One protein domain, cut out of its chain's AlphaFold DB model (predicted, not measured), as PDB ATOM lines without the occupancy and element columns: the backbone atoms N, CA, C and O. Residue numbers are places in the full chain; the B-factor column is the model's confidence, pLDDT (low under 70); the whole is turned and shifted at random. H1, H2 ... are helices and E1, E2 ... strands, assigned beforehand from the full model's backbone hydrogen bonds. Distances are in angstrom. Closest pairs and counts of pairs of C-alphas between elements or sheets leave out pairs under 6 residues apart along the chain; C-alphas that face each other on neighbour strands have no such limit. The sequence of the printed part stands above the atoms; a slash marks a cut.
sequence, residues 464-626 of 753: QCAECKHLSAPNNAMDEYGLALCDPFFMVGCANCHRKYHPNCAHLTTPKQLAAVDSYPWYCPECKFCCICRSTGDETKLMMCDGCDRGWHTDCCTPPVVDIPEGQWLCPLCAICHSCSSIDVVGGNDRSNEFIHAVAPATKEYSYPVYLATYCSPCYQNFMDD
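Overview. This is residues 464 to 626 of the 753 residues of an uncharacterized protein of Hesseltinella vesiculosa (UniProt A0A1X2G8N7). With little regular structure, this is a flat slab mostly of loops, with short helix H1 near its middle and two small antiparallel hairpins, E1 with E2 and E3 with E4, on opposite sides of that middle. H2 follows at the rim. The class is mixed, with 32 of 163 printed residues in named elements; the whole is compact, radius of gyration of the C-alphas 16.6 A, spanning 44 by 44 by 24 A.

Arrangement. E1, residues 542 to 544, and E2, residues 551 to 553, form a hairpin; N 543 and O 552 are 2.8 A apart. In the hairpin of E3, residues 596 to 600, and E4, residues 610 to 615, N 598 and O 613 are 2.9 A apart. The closest C-alphas of H1, residues 511 to 517, and E4 are those of Pro 511 and Tyr 611, 5.3 A; of E3 and H2, residues 617 to 624, Ile 596 and Ser 617, 6.8 A. H1 and H2 are apart; in both, every O i to N i+4 pair is within hydrogen-bond range.

Along the chain. H1 begins at C-alpha 511 (128.297, 120.551, 162.553); H2 ends at C-alpha 624 (117.129, 106.329, 159.180). E3 measures 13.1 A, E4 15.1 A.

Size, cuts and confidence. The printed part has no cut. Links H1 to E1 and E2 to E3 are long. Residues 474 to 483, 566 and 584 to 593 have pLDDT under 70.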
ATOM      1  N   GLN A 464     144.802 134.626 170.176       84.75
ATOM      2  CA  GLN A 464     143.516 134.846 170.844       84.75
ATOM      3  C   GLN A 464     142.369 134.963 169.831       84.75
ATOM      4  O   GLN A 464     142.571 135.409 168.697       84.75
ATOM      5  N   CYS A 465     141.151 134.627 170.262       88.50
ATOM      6  CA  CYS A 465     139.937 134.877 169.491       88.50
ATOM      7  C   CYS A 465     139.712 136.385 169.304       88.50
ATOM      8  O   CYS A 465     139.824 137.175 170.240       88.50
ATOM      9  N   ALA A 466     139.384 136.808 168.090       89.50
ATOM     10  CA  ALA A 466     139.235 138.213 167.752       89.50
ATOM     11  C   ALA A 466     137.925 138.834 168.245       89.50
ATOM     12  O   ALA A 466     137.889 140.056 168.373       89.50
ATOM     13  N   GLU A 467     136.913 138.030 168.567       87.19
ATOM     14  CA  GLU A 467     135.659 138.510 169.150       87.19
ATOM     15  C   GLU A 467     135.800 138.646 170.674       87.19
ATOM     16  O   GLU A 467     135.948 139.748 171.199       87.19
ATOM     17  N   CYS A 468     135.892 137.518 171.387       86.94
ATOM     18  CA  CYS A 468     135.895 137.479 172.852       86.94
ATOM     19  C   CYS A 468     137.263 137.751 173.512       86.94
ATOM     20  O   CYS A 468     137.332 137.851 174.730       86.94
ATOM     21  N   LYS A 469     138.361 137.846 172.745       87.06
ATOM     22  CA  LYS A 469     139.756 138.020 173.230       87.06
ATOM     23  C   LYS A 469     140.309 136.887 174.109       87.06
ATOM     24  O   LYS A 469     141.434 136.986 174.597       87.06
ATOM     25  N   HIS A 470     139.579 135.785 174.264       82.69
ATOM     26  CA  HIS A 470     140.006 134.622 175.043       82.69
ATOM     27  C   HIS A 470     140.654 133.528 174.177       82.69
ATOM     28  O   HIS A 470     140.559 133.536 172.946       82.69
ATOM     29  N   LEU A 471     141.349 132.592 174.835       82.50
ATOM     30  CA  LEU A 471     141.947 131.414 174.195       82.50
ATOM     31  C   LEU A 471     140.932 130.262 174.081       82.50
ATOM     32  O   LEU A 471     140.848 129.627 173.036       82.50
ATOM     33  N   SER A 472     140.119 130.044 175.116       81.62
ATOM     34  CA  SER A 472     138.943 129.169 175.086       81.62
ATOM     35  C   SER A 472     137.673 129.960 174.771       81.62
ATOM     36  O   SER A 472     137.569 131.139 175.122       81.62
ATOM     37  N   ALA A 473     136.699 129.315 174.137       76.38
ATOM     38  CA  ALA A 473     135.355 129.844 173.983       76.38
ATOM     39  C   ALA A 473     134.719 130.052 175.373       76.38
ATOM     40  O   ALA A 473     134.988 129.266 176.287       76.38
ATOM     41  N   PRO A 474     133.892 131.093 175.572       68.88
ATOM     42  CA  PRO A 474     133.133 131.242 176.810       68.88
ATOM     43  C   PRO A 474     132.147 130.072 176.981       68.88
ATOM     44  O   PRO A 474     131.522 129.643 176.012       68.88
ATOM     45  N   ASN A 475     131.976 129.593 178.220       54.41
ATOM     46  CA  ASN A 475     131.263 128.347 178.570       54.41
ATOM     47  C   ASN A 475     129.786 128.252 178.127       54.41
ATOM     48  O   ASN A 475     129.187 127.188 178.254       54.41
ATOM     49  N   ASN A 476     129.199 129.327 177.597       50.91
ATOM     50  CA  ASN A 476     127.827 129.358 177.084       50.91
ATOM     51  C   ASN A 476     127.738 128.943 175.598       50.91
ATOM     52  O   ASN A 476     126.693 129.112 174.976       50.91
ATOM     53  N   ALA A 477     128.829 128.446 175.004       48.31
ATOM     54  CA  ALA A 477     128.893 127.987 173.616       48.31
ATOM     55  C   ALA A 477     128.335 126.565 173.426       48.31
ATOM     56  O   ALA A 477     129.041 125.669 172.964       48.31
ATOM     57  N   MET A 478     127.066 126.384 173.789       51.00
ATOM     58  CA  MET A 478     126.287 125.200 173.435       51.00
ATOM     59  C   MET A 478     125.467 125.465 172.171       51.00
ATOM     60  O   MET A 478     125.131 126.614 171.880       51.00
ATOM     61  N   ASP A 479     125.138 124.408 171.435       50.03
ATOM     62  CA  ASP A 479     124.101 124.452 170.406       50.03
ATOM     63  C   ASP A 479     122.691 124.616 171.015       50.03
ATOM     64  O   ASP A 479     122.514 124.697 172.235       50.03
ATOM     65  N   GLU A 480     121.669 124.653 170.156       45.00
ATOM     66  CA  GLU A 480     120.250 124.741 170.543       45.00
ATOM     67  C   GLU A 480     119.800 123.599 171.487       45.00
ATOM     68  O   GLU A 480     118.799 123.729 172.189       45.00
ATOM     69  N   TYR A 481     120.574 122.510 171.563       48.94
ATOM     70  CA  TYR A 481     120.297 121.306 172.346       48.94
ATOM     71  C   TYR A 481     121.195 121.150 173.587       48.94
ATOM     72  O   TYR A 481     121.092 120.146 174.295       48.94
ATOM     73  N   GLY A 482     122.051 122.130 173.899       57.50
ATOM     74  CA  GLY A 482     122.911 122.095 175.086       57.50
ATOM     75  C   GLY A 482     124.224 121.313 174.918       57.50
ATOM     76  O   GLY A 482     124.862 120.994 175.922       57.50
ATOM     77  N   LEU A 483     124.635 120.995 173.686       62.12
ATOM     78  CA  LEU A 483     125.847 120.235 173.370       62.12
ATOM     79  C   LEU A 483     126.964 121.128 172.809       62.12
ATOM     80  O   LEU A 483     126.731 122.076 172.061       62.12
ATOM     81  N   ALA A 484     128.212 120.795 173.144       71.44
ATOM     82  CA  ALA A 484     129.381 121.441 172.556       71.44
ATOM     83  C   ALA A 484     129.616 120.917 171.127       71.44
ATOM     84  O   ALA A 484     129.726 119.711 170.906       71.44
ATOM     85  N   LEU A 485     129.738 121.828 170.162       76.88
ATOM     86  CA  LEU A 485     129.937 121.498 168.743       76.88
ATOM     87  C   LEU A 485     131.384 121.111 168.398       76.88
ATOM     88  O   LEU A 485     131.630 120.431 167.404       76.88
ATOM     89  N   CYS A 486     132.349 121.594 169.178       79.38
ATOM     90  CA  CYS A 486     133.779 121.398 168.962       79.38
ATOM     91  C   CYS A 486     134.565 121.652 170.254       79.38
ATOM     92  O   CYS A 486     134.015 122.102 171.260       79.38
ATOM     93  N   ASP A 487     135.881 121.449 170.191       81.94
ATOM     94  CA  ASP A 487     136.781 121.789 171.289       81.94
ATOM     95  C   ASP A 487     136.725 123.293 171.641       81.94
ATOM     96  O   ASP A 487     136.782 124.122 170.727       81.94
ATOM     97  N   PRO A 488     136.646 123.683 172.931       81.38
ATOM     98  CA  PRO A 488     136.605 125.091 173.330       81.38
ATOM     99  C   PRO A 488     137.814 125.917 172.873       81.38
ATOM    100  O   PRO A 488     137.701 127.133 172.749       81.38
ATOM    101  N   PHE A 489     138.971 125.299 172.628       84.50
ATOM    102  CA  PHE A 489     140.176 125.965 172.126       84.50
ATOM    103  C   PHE A 489     140.276 125.958 170.592       84.50
ATOM    104  O   PHE A 489     141.174 126.595 170.033       84.50
ATOM    105  N   PHE A 490     139.369 125.271 169.889       86.00
ATOM    106  CA  PHE A 490     139.330 125.275 168.430       86.00
ATOM    107  C   PHE A 490     138.947 126.664 167.899       86.00
ATOM    108  O   PHE A 490     137.997 127.299 168.361       86.00
ATOM    109  N   MET A 491     139.693 127.142 166.902       89.12
ATOM    110  CA  MET A 491     139.442 128.429 166.255       89.12
ATOM    111  C   MET A 491     139.600 128.335 164.742       89.12
ATOM    112  O   MET A 491     140.597 127.809 164.243       89.12
ATOM    113  N   VAL A 492     138.679 128.969 164.022       90.56
ATOM    114  CA  VAL A 492     138.711 129.133 162.566       90.56
ATOM    115  C   VAL A 492     139.411 130.453 162.228       90.56
ATOM    116  O   VAL A 492     139.189 131.477 162.880       90.56
ATOM    117  N   GLY A 493     140.303 130.444 161.236       92.88
ATOM    118  CA  GLY A 493     141.053 131.625 160.799       92.88
ATOM    119  C   GLY A 493     140.429 132.288 159.572       92.88
ATOM    120  O   GLY A 493     140.169 131.617 158.581       92.88
ATOM    121  N   CYS A 494     140.231 133.607 159.602       94.12
ATOM    122  CA  CYS A 494     139.774 134.355 158.430       94.12
ATOM    123  C   CYS A 494     140.890 134.478 157.378       94.12
ATOM    124  O   CYS A 494     141.960 135.022 157.654       94.12
ATOM    125  N   ALA A 495     140.619 134.059 156.145       93.62
ATOM    126  CA  ALA A 495     141.546 134.120 155.020       93.62
ATOM    127  C   ALA A 495     141.904 135.554 154.576       93.62
ATOM    128  O   ALA A 495     142.942 135.739 153.950       93.62
ATOM    129  N   ASN A 496     141.083 136.562 154.905       92.19
ATOM    130  CA  ASN A 496     141.331 137.968 154.550       92.19
ATOM    131  C   ASN A 496     142.075 138.752 155.645       92.19
ATOM    132  O   ASN A 496     143.082 139.392 155.375       92.19
ATOM    133  N   CYS A 497     141.576 138.735 156.886       93.62
ATOM    134  CA  CYS A 497     142.139 139.547 157.974       93.62
ATOM    135  C   CYS A 497     143.030 138.762 158.951       93.62
ATOM    136  O   CYS A 497     143.522 139.345 159.916       93.62
ATOM    137  N   HIS A 498     143.196 137.448 158.744       92.81
ATOM    138  CA  HIS A 498     144.012 136.510 159.539       92.81
ATOM    139  C   HIS A 498     143.685 136.422 161.041       92.81
ATOM    140  O   HIS A 498     144.316 135.669 161.785       92.81
ATOM    141  N   ARG A 499     142.648 137.136 161.487       91.81
ATOM    142  CA  ARG A 499     142.028 137.005 162.805       91.81
ATOM    143  C   ARG A 499     141.441 135.604 162.963       91.81
ATOM    144  O   ARG A 499     140.821 135.082 162.034       91.81
ATOM    145  N   LYS A 500     141.621 135.018 164.146       92.19
ATOM    146  CA  LYS A 500     141.028 133.730 164.522       92.19
ATOM    147  C   LYS A 500     139.777 133.948 165.360       92.19
ATOM    148  O   LYS A 500     139.717 134.919 166.105       92.19
ATOM    149  N   TYR A 501     138.804 133.057 165.250       91.38
ATOM    150  CA  TYR A 501     137.539 133.129 165.974       91.38
ATOM    151  C   TYR A 501     137.163 131.734 166.474       91.38
ATOM    152  O   TYR A 501     137.312 130.764 165.730       91.38
ATOM    153  N   HIS A 502     136.646 131.614 167.698       89.62
ATOM    154  CA  HIS A 502     135.908 130.405 168.081       89.62
ATOM    155  C   HIS A 502     134.679 130.267 167.173       89.62
ATOM    156  O   HIS A 502     134.060 131.294 166.887       89.62
ATOM    157  N   PRO A 503     134.281 129.053 166.755       88.62
ATOM    158  CA  PRO A 503     133.135 128.861 165.866       88.62
ATOM    159  C   PRO A 503     131.864 129.568 166.335       88.62
ATOM    160  O   PRO A 503     131.311 130.376 165.593       88.62
ATOM    161  N   ASN A 504     131.476 129.385 167.600       84.56
ATOM    162  CA  ASN A 504     130.290 130.043 168.149       84.56
ATOM    163  C   ASN A 504     130.423 131.581 168.194       84.56
ATOM    164  O   ASN A 504     129.478 132.300 167.890       84.56
ATOM    165  N   CYS A 505     131.621 132.107 168.482       87.06
ATOM    166  CA  CYS A 505     131.900 133.549 168.402       87.06
ATOM    167  C   CYS A 505     131.874 134.103 166.965       87.06
ATOM    168  O   CYS A 505     131.867 135.316 166.785       87.06
ATOM    169  N   ALA A 506     131.891 133.236 165.953       89.00
ATOM    170  CA  ALA A 506     131.716 133.582 164.550       89.00
ATOM    171  C   ALA A 506     130.322 133.210 164.005       89.00
ATOM    172  O   ALA A 506     130.116 133.309 162.798       89.00
ATOM    173  N   HIS A 507     129.390 132.795 164.875       86.50
ATOM    174  CA  HIS A 507     128.058 132.278 164.536       86.50
ATOM    175  C   HIS A 507     128.049 131.003 163.669       86.50
ATOM    176  O   HIS A 507     127.096 130.748 162.939       86.50
ATOM    177  N   LEU A 508     129.085 130.167 163.791       88.50
ATOM    178  CA  LEU A 508     129.108 128.808 163.248       88.50
ATOM    179  C   LEU A 508     128.511 127.854 164.289       88.50
ATOM    180  O   LEU A 508     129.202 127.418 165.212       88.50
ATOM    181  N   THR A 509     127.214 127.589 164.153       84.69
ATOM    182  CA  THR A 509     126.372 126.874 165.120       84.69
ATOM    183  C   THR A 509     126.002 125.454 164.688       84.69
ATOM    184  O   THR A 509     125.414 124.725 165.483       84.69
ATOM    185  N   THR A 510     126.346 125.017 163.469       87.12
ATOM    186  CA  THR A 510     126.028 123.656 162.992       87.12
ATOM    187  C   THR A 510     127.276 122.797 162.728       87.12
ATOM    188  O   THR A 510     128.300 123.303 162.251       87.12
ATOM    189  N   PRO A 511     127.213 121.462 162.935       89.25
ATOM    190  CA  PRO A 511     128.297 120.551 162.553       89.25
ATOM    191  C   PRO A 511     128.628 120.596 161.051       89.25
ATOM    192  O   PRO A 511     129.773 120.360 160.661       89.25
ATOM    193  N   LYS A 512     127.644 120.924 160.196       90.25
ATOM    194  CA  LYS A 512     127.851 121.082 158.749       90.25
ATOM    195  C   LYS A 512     128.655 122.341 158.434       90.25
ATOM    196  O   LYS A 512     129.602 122.241 157.661       90.25
ATOM    197  N   GLN A 513     128.357 123.480 159.072       90.69
ATOM    198  CA  GLN A 513     129.179 124.692 158.949       90.69
ATOM    199  C   GLN A 513     130.619 124.414 159.375       90.69
ATOM    200  O   GLN A 513     131.528 124.705 158.607       90.69
ATOM    201  N   LEU A 514     130.836 123.796 160.541       89.62
ATOM    202  CA  LEU A 514     132.176 123.441 161.027       89.62
ATOM    203  C   LEU A 514     132.971 122.599 160.024       89.62
ATOM    204  O   LEU A 514     134.106 122.936 159.692       89.62
ATOM    205  N   ALA A 515     132.356 121.534 159.508       89.69
ATOM    206  CA  ALA A 515     132.974 120.695 158.493       89.69
ATOM    207  C   ALA A 515     133.229 121.477 157.187       89.69
ATOM    208  O   ALA A 515     134.273 121.324 156.556       89.69
ATOM    209  N   ALA A 516     132.299 122.349 156.788       90.75
ATOM    210  CA  ALA A 516     132.411 123.137 155.570       90.75
ATOM    211  C   ALA A 516     133.501 124.216 155.652       90.75
ATOM    212  O   ALA A 516     134.234 124.378 154.680       90.75
ATOM    213  N   VAL A 517     133.663 124.941 156.763       90.75
ATOM    214  CA  VAL A 517     134.662 126.026 156.867       90.75
ATOM    215  C   VAL A 517     136.110 125.533 156.903       90.75
ATOM    216  O   VAL A 517     137.004 126.285 156.529       90.75
ATOM    217  N   ASP A 518     136.348 124.273 157.278       87.75
ATOM    218  CA  ASP A 518     137.655 123.604 157.146       87.75
ATOM    219  C   ASP A 518     137.954 123.194 155.683       87.75
ATOM    220  O   ASP A 518     139.076 122.830 155.346       87.75
ATOM    221  N   SER A 519     136.960 123.261 154.781       87.62
ATOM    222  CA  SER A 519     137.072 122.807 153.382       87.62
ATOM    223  C   SER A 519     137.414 123.904 152.361       87.62
ATOM    224  O   SER A 519     137.683 123.608 151.196       87.62
ATOM    225  N   TYR A 520     137.385 125.183 152.755       88.62
ATOM    226  CA  TYR A 520     137.663 126.316 151.865       88.62
ATOM    227  C   TYR A 520     138.218 127.530 152.638       88.62
ATOM    228  O   TYR A 520     138.126 127.569 153.862       88.62
ATOM    229  N   PRO A 521     138.767 128.560 151.960       90.94
ATOM    230  CA  PRO A 521     139.203 129.794 152.617       90.94
ATOM    231  C   PRO A 521     138.023 130.540 153.261       90.94
ATOM    232  O   PRO A 521     137.309 131.296 152.602       90.94
ATOM    233  N   TRP A 522     137.798 130.307 154.553       93.50
ATOM    234  CA  TRP A 522     136.731 130.949 155.312       93.50
ATOM    235  C   TRP A 522     137.015 132.436 155.557       93.50
ATOM    236  O   TRP A 522     138.156 132.855 155.742       93.50
ATOM    237  N   TYR A 523     135.963 133.251 155.608       92.88
ATOM    238  CA  TYR A 523     136.034 134.683 155.908       92.88
ATOM    239  C   TYR A 523     135.181 134.970 157.141       92.88
ATOM    240  O   TYR A 523     134.083 134.440 157.221       92.88
ATOM    241  N   CYS A 524     135.632 135.798 158.084       92.62
ATOM    242  CA  CYS A 524     134.815 136.166 159.248       92.62
ATOM    243  C   CYS A 524     133.647 137.097 158.868       92.62
ATOM    244  O   CYS A 524     133.697 137.678 157.780       92.62
ATOM    245  N   PRO A 525     132.630 137.300 159.737       87.94
ATOM    246  CA  PRO A 525     131.494 138.191 159.465       87.94
ATOM    247  C   PRO A 525     131.908 139.590 158.982       87.94
ATOM    248  O   PRO A 525     131.330 140.132 158.046       87.94
ATOM    249  N   GLU A 526     132.997 140.138 159.533       88.69
ATOM    250  CA  GLU A 526     133.562 141.431 159.126       88.69
ATOM    251  C   GLU A 526     134.196 141.467 157.720       88.69
ATOM    252  O   GLU A 526     134.554 142.547 157.245       88.69
ATOM    253  N   CYS A 527     134.433 140.314 157.098       91.06
ATOM    254  CA  CYS A 527     135.139 140.142 155.825       91.06
ATOM    255  C   CYS A 527     134.332 139.322 154.805       91.06
ATOM    256  O   CYS A 527     134.901 138.896 153.798       91.06
ATOM    257  N   LYS A 528     133.041 139.067 155.059       90.19
ATOM    258  CA  LYS A 528     132.161 138.378 154.108       90.19
ATOM    259  C   LYS A 528     131.973 139.199 152.840       90.19
ATOM    260  O   LYS A 528     131.950 140.423 152.865       90.19
ATOM    261  N   PHE A 529     131.804 138.488 151.736       91.94
ATOM    262  CA  PHE A 529     131.445 139.017 150.427       91.94
ATOM    263  C   PHE A 529     130.674 137.931 149.669       91.94
ATOM    264  O   PHE A 529     130.742 136.752 150.034       91.94
ATOM    265  N   CYS A 530     129.955 138.296 148.607       91.00
ATOM    266  CA  CYS A 530     129.271 137.305 147.781       91.00
ATOM    267  C   CYS A 530     130.289 136.456 147.005       91.00
ATOM    268  O   CYS A 530     131.109 136.983 146.253       91.00
ATOM    269  N   CYS A 531     130.228 135.132 147.153       88.12
ATOM    270  CA  CYS A 531     131.192 134.215 146.537       88.12
ATOM    271  C   CYS A 531     131.202 134.238 144.991       88.12
ATOM    272  O   CYS A 531     132.218 133.875 144.394       88.12
ATOM    273  N   ILE A 532     130.119 134.711 144.362       89.81
ATOM    274  CA  ILE A 532     129.975 134.865 142.908       89.81
ATOM    275  C   ILE A 532     130.609 136.178 142.425       89.81
ATOM    276  O   ILE A 532     131.605 136.146 141.704       89.81
ATOM    277  N   CYS A 533     130.083 137.335 142.848       89.75
ATOM    278  CA  CYS A 533     130.552 138.645 142.371       89.75
ATOM    279  C   CYS A 533     131.840 139.142 143.061       89.75
ATOM    280  O   CYS A 533     132.442 140.117 142.617       89.75
ATOM    281  N   ARG A 534     132.272 138.474 144.144       88.44
ATOM    282  CA  ARG A 534     133.454 138.797 144.968       88.44
ATOM    283  C   ARG A 534     133.454 140.211 145.562       88.44
ATOM    284  O   ARG A 534     134.509 140.777 145.833       88.44
ATOM    285  N   SER A 535     132.265 140.762 145.794       86.81
ATOM    286  CA  SER A 535     132.044 142.088 146.373       86.81
ATOM    287  C   SER A 535     131.125 142.003 147.594       86.81
ATOM    288  O   SER A 535     130.310 141.085 147.703       86.81
ATOM    289  N   THR A 536     131.234 142.967 148.509       84.75
ATOM    290  CA  THR A 536     130.212 143.202 149.545       84.75
ATOM    291  C   THR A 536     128.929 143.770 148.936       84.75
ATOM    292  O   THR A 536     127.844 143.457 149.415       84.75
ATOM    293  N   GLY A 537     129.044 144.516 147.829       82.69
ATOM    294  CA  GLY A 537     127.915 145.022 147.043       82.69
ATOM    295  C   GLY A 537     126.916 145.815 147.885       82.69
ATOM    296  O   GLY A 537     127.301 146.730 148.613       82.69
ATOM    297  N   ASP A 538     125.643 145.446 147.765       81.12
ATOM    298  CA  ASP A 538     124.593 145.835 148.702       81.12
ATOM    299  C   ASP A 538     124.537 144.812 149.847       81.12
ATOM    300  O   ASP A 538     124.194 143.646 149.642       81.12
ATOM    301  N   GLU A 539     124.893 145.244 151.058       81.00
ATOM    302  CA  GLU A 539     124.890 144.391 152.250       81.00
ATOM    303  C   GLU A 539     123.472 143.953 152.655       81.00
ATOM    304  O   GLU A 539     123.326 142.912 153.286       81.00
ATOM    305  N   THR A 540     122.419 144.691 152.270       81.56
ATOM    306  CA  THR A 540     121.027 144.328 152.605       81.56
ATOM    307  C   THR A 540     120.537 143.094 151.848       81.56
ATOM    308  O   THR A 540     119.659 142.385 152.330       81.56
ATOM    309  N   LYS A 541     121.152 142.807 150.696       84.00
ATOM    310  CA  LYS A 541     120.885 141.637 149.854       84.00
ATOM    311  C   LYS A 541     121.854 140.477 150.098       84.00
ATOM    312  O   LYS A 541     121.754 139.460 149.414       84.00
ATOM    313  N   LEU A 542     122.836 140.627 150.991       88.19
ATOM    314  CA  LEU A 542     123.878 139.626 151.227       88.19
ATOM    315  C   LEU A 542     123.410 138.592 152.263       88.19
ATOM    316  O   LEU A 542     123.536 138.791 153.469       88.19
ATOM    317  N   MET A 543     122.899 137.468 151.774       86.94
ATOM    318  CA  MET A 543     122.489 136.315 152.574       86.94
ATOM    319  C   MET A 543     123.677 135.413 152.920       86.94
ATOM    320  O   MET A 543     124.706 135.406 152.239       86.94
ATOM    321  N   MET A 544     123.504 134.615 153.969       89.31
ATOM    322  CA  MET A 544     124.506 133.711 154.526       89.31
ATOM    323  C   MET A 544     123.963 132.282 154.515       89.31
ATOM    324  O   MET A 544     122.838 132.057 154.934       89.31
ATOM    325  N   CYS A 545     124.738 131.322 154.009       88.88
ATOM    326  CA  CYS A 545     124.309 129.922 153.922       88.88
ATOM    327  C   CYS A 545     124.405 129.201 155.277       88.88
ATOM    328  O   CYS A 545     125.512 129.025 155.790       88.88
ATOM    329  N   ASP A 546     123.309 128.644 155.790       87.19
ATOM    330  CA  ASP A 546     123.299 127.906 157.066       87.19
ATOM    331  C   ASP A 546     124.072 126.578 157.015       87.19
ATOM    332  O   ASP A 546     124.467 126.027 158.040       87.19
ATOM    333  N   GLY A 547     124.352 126.074 155.808       87.62
ATOM    334  CA  GLY A 547     125.140 124.861 155.601       87.62
ATOM    335  C   GLY A 547     126.641 125.083 155.405       87.62
ATOM    336  O   GLY A 547     127.411 124.150 155.611       87.62
ATOM    337  N   CYS A 548     127.093 126.266 154.975       90.12
ATOM    338  CA  CYS A 548     128.521 126.492 154.700       90.12
ATOM    339  C   CYS A 548     129.035 127.907 154.942       90.12
ATOM    340  O   CYS A 548     130.171 128.180 154.579       90.12
ATOM    341  N   ASP A 549     128.225 128.807 155.495       92.25
ATOM    342  CA  ASP A 549     128.618 130.160 155.893       92.25
ATOM    343  C   ASP A 549     129.253 131.003 154.754       92.25
ATOM    344  O   ASP A 549     130.035 131.934 154.960       92.25
ATOM    345  N   ARG A 550     128.937 130.689 153.491       91.38
ATOM    346  CA  ARG A 550     129.284 131.539 152.340       91.38
ATOM    347  C   ARG A 550     128.250 132.647 152.169       91.38
ATOM    348  O   ARG A 550     127.055 132.391 152.292       91.38
ATOM    349  N   GLY A 551     128.732 133.841 151.823       91.25
ATOM    350  CA  GLY A 551     127.891 134.971 151.441       91.25
ATOM    351  C   GLY A 551     127.399 134.857 149.995       91.25
ATOM    352  O   GLY A 551     128.161 134.461 149.103       91.25
ATOM    353  N   TRP A 552     126.147 135.241 149.758       90.56
ATOM    354  CA  TRP A 552     125.490 135.274 148.450       90.56
ATOM    355  C   TRP A 552     124.577 136.495 148.353       90.56
ATOM    356  O   TRP A 552     123.762 136.709 149.241       90.56
ATOM    357  N   HIS A 553     124.679 137.292 147.286       89.56
ATOM    358  CA  HIS A 553     123.618 138.260 146.994       89.56
ATOM    359  C   HIS A 553     122.390 137.522 146.461       89.56
ATOM    360  O   HIS A 553     122.557 136.611 145.652       89.56
ATOM    361  N   THR A 554     121.188 137.949 146.853       87.00
ATOM    362  CA  THR A 554     119.894 137.479 146.308       87.00
ATOM    363  C   THR A 554     119.916 137.349 144.782       87.00
ATOM    364  O   THR A 554     119.578 136.308 144.222       87.00
ATOM    365  N   ASP A 555     120.434 138.389 144.126       87.56
ATOM    366  CA  ASP A 555     120.496 138.548 142.671       87.56
ATOM    367  C   ASP A 555     121.639 137.728 142.022       87.56
ATOM    368  O   ASP A 555     121.721 137.634 140.802       87.56
ATOM    369  N   CYS A 556     122.551 137.165 142.827       87.31
ATOM    370  CA  CYS A 556     123.656 136.297 142.390       87.31
ATOM    371  C   CYS A 556     123.369 134.799 142.595       87.31
ATOM    372  O   CYS A 556     124.223 133.969 142.274       87.31
ATOM    373  N   CYS A 557     122.214 134.447 143.161       83.00
ATOM    374  CA  CYS A 557     121.723 133.074 143.179       83.00
ATOM    375  C   CYS A 557     121.198 132.675 141.788       83.00
ATOM    376  O   CYS A 557     120.782 133.526 141.002       83.00
ATOM    377  N   THR A 558     121.186 131.371 141.502       77.25
ATOM    378  CA  THR A 558     120.596 130.812 140.278       77.25
ATOM    379  C   THR A 558     119.637 129.682 140.669       77.25
ATOM    380  O   THR A 558     120.130 128.631 141.082       77.25
ATOM    381  N   PRO A 559     118.304 129.867 140.561       76.31
ATOM    382  CA  PRO A 559     117.605 131.107 140.209       76.31
ATOM    383  C   PRO A 559     117.833 132.243 141.230       76.31
ATOM    384  O   PRO A 559     118.199 131.974 142.379       76.31
ATOM    385  N   PRO A 560     117.618 133.514 140.834       78.88
ATOM    386  CA  PRO A 560     117.651 134.643 141.755       78.88
ATOM    387  C   PRO A 560     116.607 134.483 142.860       78.88
ATOM    388  O   PRO A 560     115.450 134.162 142.591       78.88
ATOM    389  N   VAL A 561     117.013 134.742 144.098       79.75
ATOM    390  CA  VAL A 561     116.108 134.733 145.252       79.75
ATOM    391  C   VAL A 561     115.395 136.083 145.292       79.75
ATOM    392  O   VAL A 561     116.059 137.113 145.325       79.75
ATOM    393  N   VAL A 562     114.061 136.095 145.236       74.19
ATOM    394  CA  VAL A 562     113.280 137.348 145.181       74.19
ATOM    395  C   VAL A 562     113.219 138.016 146.555       74.19
ATOM    396  O   VAL A 562     113.567 139.187 146.681       74.19
ATOM    397  N   ASP A 563     112.859 137.239 147.576       70.12
ATOM    398  CA  ASP A 563     112.747 137.658 148.972       70.12
ATOM    399  C   ASP A 563     113.599 136.745 149.863       70.12
ATOM    400  O   ASP A 563     113.764 135.558 149.572       70.12
ATOM    401  N   ILE A 564     114.150 137.289 150.952       72.25
ATOM    402  CA  ILE A 564     114.962 136.519 151.907       72.25
ATOM    403  C   ILE A 564     114.060 135.465 152.581       72.25
ATOM    404  O   ILE A 564     113.075 135.859 153.208       72.25
ATOM    405  N   PRO A 565     114.361 134.153 152.484       70.06
ATOM    406  CA  PRO A 565     113.472 133.114 153.003       70.06
ATOM    407  C   PRO A 565     113.320 133.144 154.528       70.06
ATOM    408  O   PRO A 565     114.278 133.395 155.259       70.06
ATOM    409  N   GLU A 566     112.122 132.816 155.015       65.88
ATOM    410  CA  GLU A 566     111.880 132.570 156.437       65.88
ATOM    411  C   GLU A 566     112.313 131.143 156.811       65.88
ATOM    412  O   GLU A 566     111.709 130.168 156.365       65.88
ATOM    413  N   GLY A 567     113.343 131.014 157.652       72.69
ATOM    414  CA  GLY A 567     113.871 129.724 158.113       72.69
ATOM    415  C   GLY A 567     115.292 129.458 157.617       72.69
ATOM    416  O   GLY A 567     116.045 130.397 157.364       72.69
ATOM    417  N   GLN A 568     115.672 128.180 157.519       77.50
ATOM    418  CA  GLN A 568     117.013 127.795 157.070       77.50
ATOM    419  C   GLN A 568     117.186 128.015 155.564       77.50
ATOM    420  O   GLN A 568     116.357 127.582 154.762       77.50
ATOM    421  N   TRP A 569     118.309 128.614 155.167       85.75
ATOM    422  CA  TRP A 569     118.678 128.795 153.768       85.75
ATOM    423  C   TRP A 569     119.993 128.093 153.415       85.75
ATOM    424  O   TRP A 569     121.077 128.404 153.919       85.75
ATOM    425  N   LEU A 570     119.908 127.164 152.462       85.38
ATOM    426  CA  LEU A 570     121.062 126.503 151.865       85.38
ATOM    427  C   LEU A 570     121.335 127.080 150.477       85.38
ATOM    428  O   LEU A 570     120.475 127.083 149.601       85.38
ATOM    429  N   CYS A 571     122.572 127.520 150.251       86.12
ATOM    430  CA  CYS A 571     123.001 127.957 148.924       86.12
ATOM    431  C   CYS A 571     123.046 126.790 147.912       86.12
ATOM    432  O   CYS A 571     123.163 125.636 148.339       86.12
ATOM    433  N   PRO A 572     123.089 127.061 146.590       82.56
ATOM    434  CA  PRO A 572     123.080 126.023 145.549       82.56
ATOM    435  C   PRO A 572     124.174 124.944 145.672       82.56
ATOM    436  O   PRO A 572     123.997 123.830 145.204       82.56
ATOM    437  N   LEU A 573     125.299 125.239 146.337       84.62
ATOM    438  CA  LEU A 573     126.375 124.262 146.594       84.62
ATOM    439  C   LEU A 573     126.058 123.276 147.739       84.62
ATOM    440  O   LEU A 573     126.710 122.241 147.873       84.62
ATOM    441  N   CYS A 574     125.109 123.629 148.609       86.38
ATOM    442  CA  CYS A 574     124.785 122.920 149.850       86.38
ATOM    443  C   CYS A 574     123.380 122.318 149.880       86.38
ATOM    444  O   CYS A 574     123.119 121.499 150.765       86.38
ATOM    445  N   ALA A 575     122.516 122.734 148.952       86.69
ATOM    446  CA  ALA A 575     121.155 122.254 148.736       86.69
ATOM    447  C   ALA A 575     121.135 121.103 147.706       86.69
ATOM    448  O   ALA A 575     120.448 121.157 146.691       86.69
ATOM    449  N   ILE A 576     121.971 120.085 147.941       86.94
ATOM    450  CA  ILE A 576     122.137 118.917 147.068       86.94
ATOM    451  C   ILE A 576     122.067 117.653 147.933       86.94
ATOM    452  O   ILE A 576     122.745 117.562 148.960       86.94
ATOM    453  N   CYS A 577     121.272 116.664 147.521       89.94
ATOM    454  CA  CYS A 577     121.237 115.359 148.177       89.94
ATOM    455  C   CYS A 577     122.499 114.553 147.839       89.94
ATOM    456  O   CYS A 577     122.776 114.286 146.674       89.94
ATOM    457  N   HIS A 578     123.216 114.070 148.851       91.19
ATOM    458  CA  HIS A 578     124.398 113.218 148.676       91.19
ATOM    459  C   HIS A 578     124.095 111.866 147.999       91.19
ATOM    460  O   HIS A 578     124.965 111.268 147.362       91.19
ATOM    461  N   SER A 579     122.857 111.377 148.133       89.81
ATOM    462  CA  SER A 579     122.445 110.078 147.595       89.81
ATOM    463  C   SER A 579     122.007 110.144 146.133       89.81
ATOM    464  O   SER A 579     122.648 109.537 145.280       89.81
ATOM    465  N   CYS A 580     120.930 110.879 145.843       87.38
ATOM    466  CA  CYS A 580     120.318 110.941 144.512       87.38
ATOM    467  C   CYS A 580     120.722 112.180 143.696       87.38
ATOM    468  O   CYS A 580     120.240 112.354 142.580       87.38
ATOM    469  N   SER A 581     121.576 113.058 144.237       87.75
ATOM    470  CA  SER A 581     121.982 114.327 143.612       87.75
ATOM    471  C   SER A 581     120.833 115.298 143.303       87.75
ATOM    472  O   SER A 581     121.042 116.262 142.570       87.75
ATOM    473  N   SER A 582     119.634 115.091 143.869       83.75
ATOM    474  CA  SER A 582     118.526 116.043 143.741       83.75
ATOM    475  C   SER A 582     118.942 117.403 144.292       83.75
ATOM    476  O   SER A 582     119.433 117.487 145.424       83.75
ATOM    477  N   ILE A 583     118.712 118.451 143.510       79.44
ATOM    478  CA  ILE A 583     118.936 119.841 143.898       79.44
ATOM    479  C   ILE A 583     117.564 120.471 144.107       79.44
ATOM    480  O   ILE A 583     116.709 120.349 143.231       79.44
ATOM    481  N   ASP A 584     117.368 121.151 145.231       67.31
ATOM    482  CA  ASP A 584     116.274 122.112 145.373       67.31
ATOM    483  C   ASP A 584     116.898 123.490 145.576       67.31
ATOM    484  O   ASP A 584     117.702 123.693 146.488       67.31
ATOM    485  N   VAL A 585     116.580 124.422 144.680       54.97
ATOM    486  CA  VAL A 585     116.999 125.812 144.805       54.97
ATOM    487  C   VAL A 585     115.740 126.651 144.947       54.97
ATOM    488  O   VAL A 585     114.965 126.782 144.003       54.97
ATOM    489  N   VAL A 586     115.576 127.185 146.158       51.03
ATOM    490  CA  VAL A 586     114.398 127.879 146.696       51.03
ATOM    491  C   VAL A 586     113.533 128.586 145.644       51.03
ATOM    492  O   VAL A 586     113.978 129.523 144.980       51.03
ATOM    493  N   GLY A 587     112.262 128.182 145.577       42.97
ATOM    494  CA  GLY A 587     111.243 128.819 144.734       42.97
ATOM    495  C   GLY A 587     109.847 128.177 144.774       42.97
ATOM    496  O   GLY A 587     108.885 128.807 144.339       42.97
ATOM    497  N   GLY A 588     109.705 126.953 145.296       40.03
ATOM    498  CA  GLY A 588     108.409 126.297 145.506       40.03
ATOM    499  C   GLY A 588     107.928 126.393 146.957       40.03
ATOM    500  O   GLY A 588     108.688 126.121 147.876       40.03
ATOM    501  N   ASN A 589     106.642 126.695 147.167       41.72
ATOM    502  CA  ASN A 589     105.992 126.710 148.493       41.72
ATOM    503  C   ASN A 589     105.761 125.304 149.100       41.72
ATOM    504  O   ASN A 589     104.936 125.154 150.003       41.72
ATOM    505  N   ASP A 590     106.427 124.266 148.590       43.69
ATOM    506  CA  ASP A 590     106.224 122.894 149.047       43.69
ATOM    507  C   ASP A 590     107.251 122.517 150.123       43.69
ATOM    508  O   ASP A 590     108.456 122.474 149.886       43.69
ATOM    509  N   ARG A 591     106.763 122.224 151.333       45.50
ATOM    510  CA  ARG A 591     107.583 121.850 152.502       45.50
ATOM    511  C   ARG A 591     108.140 120.417 152.422       45.50
ATOM    512  O   ARG A 591     108.726 119.933 153.384       45.50
ATOM    513  N   SER A 592     107.945 119.726 151.300       43.84
ATOM    514  CA  SER A 592     108.355 118.335 151.073       43.84
ATOM    515  C   SER A 592     109.871 118.135 150.882       43.84
ATOM    516  O   SER A 592     110.368 117.026 151.101       43.84
ATOM    517  N   ASN A 593     110.613 119.199 150.543       52.75
ATOM    518  CA  ASN A 593     112.027 119.155 150.141       52.75
ATOM    519  C   ASN A 593     113.019 119.774 151.148       52.75
ATOM    520  O   ASN A 593     114.114 120.194 150.770       52.75
ATOM    521  N   GLU A 594     112.692 119.823 152.441       74.38
ATOM    522  CA  GLU A 594     113.669 120.255 153.449       74.38
ATOM    523  C   GLU A 594     114.896 119.312 153.465       74.38
ATOM    524  O   GLU A 594     114.776 118.089 153.585       74.38
ATOM    525  N   PHE A 595     116.096 119.876 153.289       85.62
ATOM    526  CA  PHE A 595     117.350 119.119 153.228       85.62
ATOM    527  C   PHE A 595     117.882 118.813 154.628       85.62
ATOM    528  O   PHE A 595     118.483 119.663 155.284       85.62
ATOM    529  N   ILE A 596     117.762 117.560 155.051       88.56
ATOM    530  CA  ILE A 596     118.115 117.122 156.402       88.56
ATOM    531  C   ILE A 596     119.599 116.740 156.466       88.56
ATOM    532  O   ILE A 596     120.169 116.178 155.526       88.56
ATOM    533  N   HIS A 597     120.268 117.085 157.566       90.44
ATOM    534  CA  HIS A 597     121.691 116.812 157.777       90.44
ATOM    535  C   HIS A 597     121.853 115.604 158.698       90.44
ATOM    536  O   HIS A 597     121.511 115.660 159.876       90.44
ATOM    537  N   ALA A 598     122.399 114.510 158.170       92.12
ATOM    538  CA  ALA A 598     122.757 113.357 158.977       92.12
ATOM    539  C   ALA A 598     124.000 113.675 159.817       92.12
ATOM    540  O   ALA A 598     125.041 114.084 159.292       92.12
ATOM    541  N   VAL A 599     123.886 113.466 161.126       91.44
ATOM    542  CA  VAL A 599     124.936 113.739 162.110       91.44
ATOM    543  C   VAL A 599     125.163 112.483 162.947       91.44
ATOM    544  O   VAL A 599     124.212 111.883 163.450       91.44
ATOM    545  N   ALA A 600     126.421 112.075 163.103       90.50
ATOM    546  CA  ALA A 600     126.794 111.065 164.082       90.50
ATOM    547  C   ALA A 600     126.931 111.727 165.467       90.50
ATOM    548  O   ALA A 600     127.601 112.761 165.570       90.50
ATOM    549  N   PRO A 601     126.327 111.162 166.529       87.75
ATOM    550  CA  PRO A 601     126.476 111.686 167.883       87.75
ATOM    551  C   PRO A 601     127.921 111.520 168.372       87.75
ATOM    552  O   PRO A 601     128.648 110.654 167.881       87.75
ATOM    553  N   ALA A 602     128.317 112.333 169.352       84.50
ATOM    554  CA  ALA A 602     129.607 112.203 170.027       84.50
ATOM    555  C   ALA A 602     129.751 110.829 170.710       84.50
ATOM    556  O   ALA A 602     128.797 110.316 171.303       84.50
ATOM    557  N   THR A 603     130.952 110.252 170.664       81.75
ATOM    558  CA  THR A 603     131.290 108.978 171.320       81.75
ATOM    559  C   THR A 603     132.503 109.142 172.245       81.75
ATOM    560  O   THR A 603     132.947 110.256 172.523       81.75
ATOM    561  N   LYS A 604     133.047 108.036 172.771       77.31
ATOM    562  CA  LYS A 604     134.283 108.069 173.576       77.31
ATOM    563  C   LYS A 604     135.527 108.291 172.716       77.31
ATOM    564  O   LYS A 604     136.538 108.770 173.217       77.31
ATOM    565  N   GLU A 605     135.448 107.906 171.449       75.25
ATOM    566  CA  GLU A 605     136.525 107.954 170.464       75.25
ATOM    567  C   GLU A 605     136.595 109.324 169.769       75.25
ATOM    568  O   GLU A 605     137.679 109.764 169.391       75.25
ATOM    569  N   TYR A 606     135.461 110.027 169.645       75.69
ATOM    570  CA  TYR A 606     135.398 111.406 169.156       75.69
ATOM    571  C   TYR A 606     134.349 112.232 169.933       75.69
ATOM    572  O   TYR A 606     133.149 111.970 169.891       75.69
ATOM    573  N   SER A 607     134.805 113.262 170.652       76.75
ATOM    574  CA  SER A 607     134.023 113.952 171.696       76.75
ATOM    575  C   SER A 607     132.910 114.898 171.217       76.75
ATOM    576  O   SER A 607     132.248 115.507 172.055       76.75
ATOM    577  N   TYR A 608     132.718 115.067 169.906       84.81
ATOM    578  CA  TYR A 608     131.859 116.106 169.319       84.81
ATOM    579  C   TYR A 608     130.997 115.540 168.177       84.81
ATOM    580  O   TYR A 608     131.433 114.595 167.514       84.81
ATOM    581  N   PRO A 609     129.790 116.082 167.924       88.69
ATOM    582  CA  PRO A 609     128.923 115.613 166.843       88.69
ATOM    583  C   PRO A 609     129.563 115.823 165.462       88.69
ATOM    584  O   PRO A 609     130.128 116.877 165.172       88.69
ATOM    585  N   VAL A 610     129.442 114.829 164.579       89.75
ATOM    586  CA  VAL A 610     130.093 114.826 163.257       89.75
ATOM    587  C   VAL A 610     129.060 114.881 162.138       89.75
ATOM    588  O   VAL A 610     128.234 113.980 162.006       89.75
ATOM    589  N   TYR A 611     129.150 115.892 161.270       92.62
ATOM    590  CA  TYR A 611     128.377 115.938 160.026       92.62
ATOM    591  C   TYR A 611     128.814 114.830 159.052       92.62
ATOM    592  O   TYR A 611     129.966 114.802 158.600       92.62
ATOM    593  N   LEU A 612     127.863 113.956 158.711       93.31
ATOM    594  CA  LEU A 612     128.027 112.857 157.766       93.31
ATOM    595  C   LEU A 612     127.722 113.325 156.336       93.31
ATOM    596  O   LEU A 612     128.630 113.424 155.513       93.31
ATOM    597  N   ALA A 613     126.450 113.621 156.051       92.81
ATOM    598  CA  ALA A 613     125.933 113.915 154.715       92.81
ATOM    599  C   ALA A 613     124.624 114.729 154.774       92.81
ATOM    600  O   ALA A 613     123.981 114.823 155.820       92.81
ATOM    601  N   THR A 614     124.221 115.314 153.643       91.81
ATOM    602  CA  THR A 614     122.928 116.001 153.470       91.81
ATOM    603  C   THR A 614     122.032 115.159 152.568       91.81
ATOM    604  O   THR A 614     122.489 114.684 151.529       91.81
ATOM    605  N   TYR A 615     120.762 114.992 152.931       91.19
ATOM    606  CA  TYR A 615     119.791 114.206 152.170       91.19
ATOM    607  C   TYR A 615     118.491 114.989 151.954       91.19
ATOM    608  O   TYR A 615     118.108 115.790 152.800       91.19
ATOM    609  N   CYS A 616     117.794 114.741 150.842       89.25
ATOM    610  CA  CYS A 616     116.377 115.085 150.731       89.25
ATOM    611  C   CYS A 616     115.542 114.120 151.594       89.25
ATOM    612  O   CYS A 616     116.018 113.036 151.948       89.25
ATOM    613  N   SER A 617     114.301 114.498 151.915       87.94
ATOM    614  CA  SER A 617     113.427 113.739 152.821       87.94
ATOM    615  C   SER A 617     113.330 112.226 152.503       87.94
ATOM    616  O   SER A 617     113.594 111.432 153.411       87.94
ATOM    617  N   PRO A 618     113.100 111.765 151.250       88.00
ATOM    618  CA  PRO A 618     113.034 110.327 150.944       88.00
ATOM    619  C   PRO A 618     114.341 109.568 151.222       88.00
ATOM    620  O   PRO A 618     114.334 108.512 151.855       88.00
ATOM    621  N   CYS A 619     115.488 110.120 150.810       90.44
ATOM    622  CA  CYS A 619     116.793 109.512 151.082       90.44
ATOM    623  C   CYS A 619     117.143 109.537 152.577       90.44
ATOM    624  O   CYS A 619     117.817 108.631 153.064       90.44
ATOM    625  N   TYR A 620     116.659 110.538 153.321       91.94
ATOM    626  CA  TYR A 620     116.816 110.584 154.772       91.94
ATOM    627  C   TYR A 620     116.033 109.466 155.475       91.94
ATOM    628  O   TYR A 620     116.570 108.857 156.396       91.94
ATOM    629  N   GLN A 621     114.818 109.132 155.017       90.50
ATOM    630  CA  GLN A 621     114.066 107.984 155.550       90.50
ATOM    631  C   GLN A 621     114.816 106.663 155.318       90.50
ATOM    632  O   GLN A 621     115.016 105.901 156.259       90.50
ATOM    633  N   ASN A 622     115.342 106.432 154.108       91.25
ATOM    634  CA  ASN A 622     116.184 105.260 153.832       91.25
ATOM    635  C   ASN A 622     117.433 105.207 154.734       91.25
ATOM    636  O   ASN A 622     117.791 104.147 155.238       91.25
ATOM    637  N   PHE A 623     118.077 106.352 154.985       92.31
ATOM    638  CA  PHE A 623     119.209 106.442 155.909       92.31
ATOM    639  C   PHE A 623     118.817 106.134 157.372       92.31
ATOM    640  O   PHE A 623     119.543 105.414 158.064       92.31
ATOM    641  N   MET A 624     117.666 106.632 157.844       91.25
ATOM    642  CA  MET A 624     117.129 106.329 159.180       91.25
ATOM    643  C   MET A 624     116.848 104.833 159.356       91.25
ATOM    644  O   MET A 624     117.297 104.253 160.352       91.25
ATOM    645  N   ASP A 625     116.233 104.217 158.343       90.12
ATOM    646  CA  ASP A 625     115.935 102.782 158.228       90.12
ATOM    647  C   ASP A 625     117.176 101.897 157.979       90.12
ATOM    648  O   ASP A 625     117.052 100.723 157.635       90.12
ATOM    649  N   ASP A 626     118.391 102.439 158.125       90.31
ATOM    650  CA  ASP A 626     119.656 101.720 157.943       90.31
ATOM    651  C   ASP A 626     119.949 101.213 156.507       90.31
ATOM    652  O   ASP A 626     120.989 100.580 156.285       90.31
TER     653      ASP A 626